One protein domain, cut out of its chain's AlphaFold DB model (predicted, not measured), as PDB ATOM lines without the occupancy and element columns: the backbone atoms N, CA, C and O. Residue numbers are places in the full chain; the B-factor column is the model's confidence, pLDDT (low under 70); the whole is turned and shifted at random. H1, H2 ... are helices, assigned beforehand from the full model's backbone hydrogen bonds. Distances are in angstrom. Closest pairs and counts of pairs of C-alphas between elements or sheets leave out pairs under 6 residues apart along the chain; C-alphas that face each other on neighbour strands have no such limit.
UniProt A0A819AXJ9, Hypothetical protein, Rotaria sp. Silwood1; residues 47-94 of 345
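AT A GLANCE: This is residues 47 to 94 of the 345 residues of the protein "Hypothetical protein" of Rotaria sp. Silwood1 (UniProt A0A819AXJ9). Two helices of equal residue count, H1 and H2, make an open V, joined by a tight link near its point, and a shorter third helix, H3, begins beside the first half of H2 and packs across H1. Residues 77 to 85 fold back from the far end of H2 to reach H3. The printed part has 48 residues with three named helices, in the order H1, H2, H3, and no named strand; the class is all helix. It is compact, with a radius of gyration of the C-alphas of 9.7 A, and spans 25 by 20 by 15 A.

HOW THE PARTS SIT: H1, residues 47 to 59, and H2, residues 64 to 76, are close but not clearly touching; their closest C-alphas, those of Lys 57 and Ile 67, are 6.8 A apart. They run opposite ways at a steep tilt of 44 degrees. H3, residues 86 to 93, touches H1, with the closest C-alphas, those of Ala 50 and Ile 89, 5.3 A apart. These two run opposite ways at a steep tilt of 60 degrees. H3 also touches H2, where the closest C-alphas, those of Asn 68 and Phe 86, are 5.9 A apart. Their lines are about perpendicular, at 85 degrees. In H1, H2 and H3 every O i to N i+4 pair is within hydrogen-bond range.

IN THESE COORDINATES: H1 begins at C-alpha 47, (472.936, 589.675, 391.640), and measures 18.1 A from first to last C-alpha. H2 measures 18.6 A and begins at C-alpha 64, (488.214, 580.459, 393.549). H3 measures 10.7 A and ends at C-alpha 93, (472.639, 582.890, 390.953).

THE WHOLE: The two C-alphas farthest apart, those of Leu 77 and Leu 94, are 26.5 A apart. The printed part has no cut. The link from H1 to H2 is tight, and that from H2 to H3, nine residues, is short. The mean pLDDT of the printed part is 73.0; 17 residues are under 70, among them residues 58 to 61 and 90 to 94.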
ATOM      1  N   LYS A  47     472.976 590.743 392.652       66.31
ATOM      2  CA  LYS A  47     472.936 589.675 391.640       66.31
ATOM      3  C   LYS A  47     473.696 590.032 390.361       66.31
ATOM      4  O   LYS A  47     474.385 589.168 389.825       66.31
ATOM      5  N   ASP A  48     473.643 591.285 389.929       67.00
ATOM      6  CA  ASP A  48     474.304 591.731 388.699       67.00
ATOM      7  C   ASP A  48     475.812 591.850 388.924       67.00
ATOM      8  O   ASP A  48     476.615 591.401 388.104       67.00
ATOM      9  N   ILE A  49     476.211 592.328 390.109       73.56
ATOM     10  CA  ILE A  49     477.613 592.317 390.547       73.56
ATOM     11  C   ILE A  49     478.122 590.868 390.663       73.56
ATOM     12  O   ILE A  49     479.239 590.556 390.242       73.56
ATOM     13  N   ALA A  50     477.307 589.953 391.198       71.12
ATOM     14  CA  ALA A  50     477.642 588.533 391.288       71.12
ATOM     15  C   ALA A  50     477.810 587.888 389.900       71.12
ATOM     16  O   ALA A  50     478.782 587.162 389.688       71.12
ATOM     17  N   ALA A  51     476.916 588.177 388.951       68.19
ATOM     18  CA  ALA A  51     477.004 587.696 387.574       68.19
ATOM     19  C   ALA A  51     478.258 588.233 386.866       68.19
ATOM     20  O   ALA A  51     479.007 587.456 386.271       68.19
ATOM     21  N   ALA A  52     478.559 589.526 387.020       68.88
ATOM     22  CA  ALA A  52     479.767 590.142 386.478       68.88
ATOM     23  C   ALA A  52     481.050 589.482 387.016       68.88
ATOM     24  O   ALA A  52     481.969 589.185 386.251       68.88
ATOM     25  N   LEU A  53     481.102 589.165 388.314       71.62
ATOM     26  CA  LEU A  53     482.239 588.463 388.918       71.62
ATOM     27  C   LEU A  53     482.392 587.022 388.410       71.62
ATOM     28  O   LEU A  53     483.520 586.551 388.250       71.62
ATOM     29  N   VAL A  54     481.293 586.318 388.122       64.75
ATOM     30  CA  VAL A  54     481.344 584.987 387.487       64.75
ATOM     31  C   VAL A  54     481.851 585.091 386.054       64.75
ATOM     32  O   VAL A  54     482.726 584.317 385.666       64.75
ATOM     33  N   LEU A  55     481.365 586.062 385.282       58.78
ATOM     34  CA  LEU A  55     481.835 586.298 383.917       58.78
ATOM     35  C   LEU A  55     483.329 586.628 383.896       58.78
ATOM     36  O   LEU A  55     484.078 586.041 383.114       58.78
ATOM     37  N   LEU A  56     483.791 587.472 384.820       61.69
ATOM     38  CA  LEU A  56     485.205 587.792 384.996       61.69
ATOM     39  C   LEU A  56     486.022 586.543 385.372       61.69
ATOM     40  O   LEU A  56     487.090 586.303 384.802       61.69
ATOM     41  N   LYS A  57     485.496 585.696 386.272       71.25
ATOM     42  CA  LYS A  57     486.106 584.411 386.649       71.25
ATOM     43  C   LYS A  57     486.367 583.524 385.448       71.25
ATOM     44  O   LYS A  57     487.449 582.958 385.331       71.25
ATOM     45  N   VAL A  58     485.340 583.356 384.622       53.47
ATOM     46  CA  VAL A  58     485.335 582.428 383.493       53.47
ATOM     47  C   VAL A  58     486.231 582.972 382.389       53.47
ATOM     48  O   VAL A  58     487.110 582.257 381.912       53.47
ATOM     49  N   ARG A  59     486.087 584.260 382.059       52.03
ATOM     50  CA  ARG A  59     486.868 584.933 381.018       52.03
ATOM     51  C   ARG A  59     488.365 584.926 381.311       52.03
ATOM     52  O   ARG A  59     489.155 584.667 380.410       52.03
ATOM     53  N   HIS A  60     488.755 585.164 382.562       64.88
ATOM     54  CA  HIS A  60     490.164 585.275 382.953       64.88
ATOM     55  C   HIS A  60     490.693 584.049 383.710       64.88
ATOM     56  O   HIS A  60     491.790 584.093 384.261       64.88
ATOM     57  N   ARG A  61     489.925 582.949 383.751       63.62
ATOM     58  CA  ARG A  61     490.253 581.702 384.475       63.62
ATOM     59  C   ARG A  61     490.720 581.934 385.919       63.62
ATOM     60  O   ARG A  61     491.596 581.236 386.428       63.62
ATOM     61  N   ILE A  62     490.131 582.915 386.599       72.38
ATOM     62  CA  ILE A  62     490.553 583.308 387.946       72.38
ATOM     63  C   ILE A  62     490.216 582.175 388.916       72.38
ATOM     64  O   ILE A  62     489.116 581.612 388.886       72.38
ATOM     65  N   SER A  63     491.141 581.837 389.814       76.12
ATOM     66  CA  SER A  63     490.926 580.794 390.822       76.12
ATOM     67  C   SER A  63     489.795 581.163 391.796       76.12
ATOM     68  O   SER A  63     489.336 582.303 391.881       76.12
ATOM     69  N   THR A  64     489.241 580.186 392.518       69.25
ATOM     70  CA  THR A  64     488.214 580.459 393.549       69.25
ATOM     71  C   THR A  64     488.759 581.349 394.664       69.25
ATOM     72  O   THR A  64     488.040 582.219 395.147       69.25
ATOM     73  N   LYS A  65     490.044 581.188 395.003       77.44
ATOM     74  CA  LYS A  65     490.771 582.056 395.936       77.44
ATOM     75  C   LYS A  65     490.890 583.486 395.395       77.44
ATOM     76  O   LYS A  65     490.480 584.409 396.084       77.44
ATOM     77  N   GLY A  66     491.287 583.650 394.129       75.50
ATOM     78  CA  GLY A  66     491.404 584.966 393.488       75.50
ATOM     79  C   GLY A  66     490.080 585.733 393.395       75.50
ATOM     80  O   GLY A  66     490.047 586.932 393.635       75.50
ATOM     81  N   ILE A  67     488.961 585.046 393.142       81.88
ATOM     82  CA  ILE A  67     487.628 585.677 393.178       81.88
ATOM     83  C   ILE A  67     487.243 586.091 394.595       81.88
ATOM     84  O   ILE A  67     486.671 587.156 394.786       81.88
ATOM     85  N   ASN A  68     487.552 585.268 395.597       84.06
ATOM     86  CA  ASN A  68     487.295 585.636 396.986       84.06
ATOM     87  C   ASN A  68     488.136 586.845 397.416       84.06
ATOM     88  O   ASN A  68     487.648 587.673 398.179       84.06
ATOM     89  N   ASP A  69     489.365 586.973 396.919       86.19
ATOM     90  CA  ASP A  69     490.205 588.141 397.185       86.19
ATOM     91  C   ASP A  69     489.693 589.383 396.435       86.19
ATOM     92  O   ASP A  69     489.625 590.457 397.028       86.19
ATOM     93  N   LEU A  70     489.177 589.237 395.208       85.19
ATOM     94  CA  LEU A  70     488.447 590.301 394.501       85.19
ATOM     95  C   LEU A  70     487.183 590.747 395.250       85.19
ATOM     96  O   LEU A  70     486.958 591.943 395.413       85.19
ATOM     97  N   CYS A  71     486.392 589.815 395.784       85.75
ATOM     98  CA  CYS A  71     485.251 590.134 396.646       85.75
ATOM     99  C   CYS A  71     485.675 590.936 397.892       85.75
ATOM    100  O   CYS A  71     484.954 591.838 398.320       85.75
ATOM    101  N   LYS A  72     486.848 590.647 398.477       85.44
ATOM    102  CA  LYS A  72     487.397 591.426 399.602       85.44
ATOM    103  C   LYS A  72     487.862 592.815 399.166       85.44
ATOM    104  O   LYS A  72     487.607 593.769 399.892       85.44
ATOM    105  N   LEU A  73     488.500 592.942 398.001       85.94
ATOM    106  CA  LEU A  73     488.922 594.234 397.450       85.94
ATOM    107  C   LEU A  73     487.721 595.143 397.176       85.94
ATOM    108  O   LEU A  73     487.715 596.289 397.613       85.94
ATOM    109  N   LEU A  74     486.658 594.616 396.563       84.75
ATOM    110  CA  LEU A  74     485.411 595.360 396.347       84.75
ATOM    111  C   LEU A  74     484.782 595.830 397.665       84.75
ATOM    112  O   LEU A  74     484.246 596.934 397.748       84.75
ATOM    113  N   LYS A  75     484.902 595.021 398.722       82.81
ATOM    114  CA  LYS A  75     484.464 595.392 400.069       82.81
ATOM    115  C   LYS A  75     485.332 596.500 400.686       82.81
ATOM    116  O   LYS A  75     484.789 597.378 401.349       82.81
ATOM    117  N   LEU A  76     486.650 596.476 400.475       85.38
ATOM    118  CA  LEU A  76     487.572 597.525 400.942       85.38
ATOM    119  C   LEU A  76     487.340 598.859 400.224       85.38
ATOM    120  O   LEU A  76     487.399 599.908 400.857       85.38
ATOM    121  N   LEU A  77     486.979 598.806 398.940       82.75
ATOM    122  CA  LEU A  77     486.574 599.965 398.139       82.75
ATOM    123  C   LEU A  77     485.174 600.497 398.498       82.75
ATOM    124  O   LEU A  77     484.678 601.405 397.841       82.75
ATOM    125  N   LYS A  78     484.534 599.943 399.539       80.00
ATOM    126  CA  LYS A  78     483.204 600.325 400.033       80.00
ATOM    127  C   LYS A  78     482.104 600.275 398.960       80.00
ATOM    128  O   LYS A  78     481.145 601.038 399.030       80.00
ATOM    129  N   MET A  79     482.203 599.348 398.003       76.44
ATOM    130  CA  MET A  79     481.149 599.147 397.006       76.44
ATOM    131  C   MET A  79     479.852 598.644 397.671       76.44
ATOM    132  O   MET A  79     479.885 597.614 398.361       76.44
ATOM    133  N   PRO A  80     478.704 599.316 397.462       73.00
ATOM    134  CA  PRO A  80     477.422 598.854 397.981       73.00
ATOM    135  C   PRO A  80     477.026 597.525 397.321       73.00
ATOM    136  O   PRO A  80     477.287 597.306 396.141       73.00
ATOM    137  N   ASN A  81     476.409 596.626 398.092       76.56
ATOM    138  CA  ASN A  81     475.877 595.336 397.624       76.56
ATOM    139  C   ASN A  81     476.898 594.357 397.005       76.56
ATOM    140  O   ASN A  81     476.505 593.419 396.318       76.56
ATOM    141  N   ALA A  82     478.200 594.518 397.258       79.44
ATOM    142  CA  ALA A  82     479.201 593.584 396.747       79.44
ATOM    143  C   ALA A  82     479.134 592.213 397.467       79.44
ATOM    144  O   ALA A  82     479.205 592.151 398.705       79.44
ATOM    145  N   PRO A  83     479.061 591.089 396.725       79.69
ATOM    146  CA  PRO A  83     478.984 589.764 397.319       79.69
ATOM    147  C   PRO A  83     480.296 589.397 398.023       79.69
ATOM    148  O   PRO A  83     481.395 589.591 397.507       79.69
ATOM    149  N   ARG A  84     480.177 588.826 399.225       78.50
ATOM    150  CA  ARG A  84     481.309 588.635 400.155       78.50
ATOM    151  C   ARG A  84     482.205 587.437 399.835       78.50
ATOM    152  O   ARG A  84     483.317 587.357 400.351       78.50
ATOM    153  N   SER A  85     481.712 586.481 399.052       79.94
ATOM    154  CA  SER A  85     482.463 585.292 398.654       79.94
ATOM    155  C   SER A  85     481.860 584.636 397.420       79.94
ATOM    156  O   SER A  85     480.665 584.756 397.141       79.94
ATOM    157  N   PHE A  86     482.670 583.840 396.732       75.00
ATOM    158  CA  PHE A  86     482.240 583.040 395.595       75.00
ATOM    159  C   PHE A  86     481.152 582.015 395.958       75.00
ATOM    160  O   PHE A  86     480.326 581.660 395.122       75.00
ATOM    161  N   TYR A  87     481.102 581.569 397.216       74.56
ATOM    162  CA  TYR A  87     480.015 580.719 397.705       74.56
ATOM    163  C   TYR A  87     478.672 581.468 397.726       74.56
ATOM    164  O   TYR A  87     477.662 580.942 397.260       74.56
ATOM    165  N   ARG A  88     478.659 582.724 398.199       74.31
ATOM    166  CA  ARG A  88     477.457 583.572 398.194       74.31
ATOM    167  C   ARG A  88     477.004 583.886 396.768       74.31
ATOM    168  O   ARG A  88     475.810 583.809 396.504       74.31
ATOM    169  N   ILE A  89     477.951 584.136 395.860       70.75
ATOM    170  CA  ILE A  89     477.704 584.316 394.420       70.75
ATOM    171  C   ILE A  89     476.967 583.102 393.835       70.75
ATOM    172  O   ILE A  89     475.916 583.265 393.224       70.75
ATOM    173  N   LYS A  90     477.457 581.876 394.078       61.75
ATOM    174  CA  LYS A  90     476.790 580.652 393.595       61.75
ATOM    175  C   LYS A  90     475.365 580.516 394.128       61.75
ATOM    176  O   LYS A  90     474.465 580.213 393.362       61.75
ATOM    177  N   ARG A  91     475.159 580.775 395.422       67.19
ATOM    178  CA  ARG A  91     473.844 580.660 396.072       67.19
ATOM    179  C   ARG A  91     472.847 581.745 395.637       67.19
ATOM    180  O   ARG A  91     471.648 581.552 395.779       67.19
ATOM    181  N   LEU A  92     473.331 582.890 395.156       66.50
ATOM    182  CA  LEU A  92     472.499 583.984 394.642       66.50
ATOM    183  C   LEU A  92     472.041 583.760 393.197       66.50
ATOM    184  O   LEU A  92     470.952 584.205 392.842       66.50
ATOM    185  N   LEU A  93     472.880 583.112 392.383       58.59
ATOM    186  CA  LEU A  93     472.639 582.890 390.953       58.59
ATOM    187  C   LEU A  93     472.005 581.528 390.647       58.59
ATOM    188  O   LEU A  93     471.382 581.370 389.605       58.59
ATOM    189  N   LEU A  94     472.152 580.555 391.545       56.09
ATOM    190  CA  LEU A  94     471.539 579.235 391.431       56.09
ATOM    191  C   LEU A  94     470.550 579.079 392.595       56.09
ATOM    192  O   LEU A  94     470.996 578.832 393.723       56.09
TER     193      LEU A  94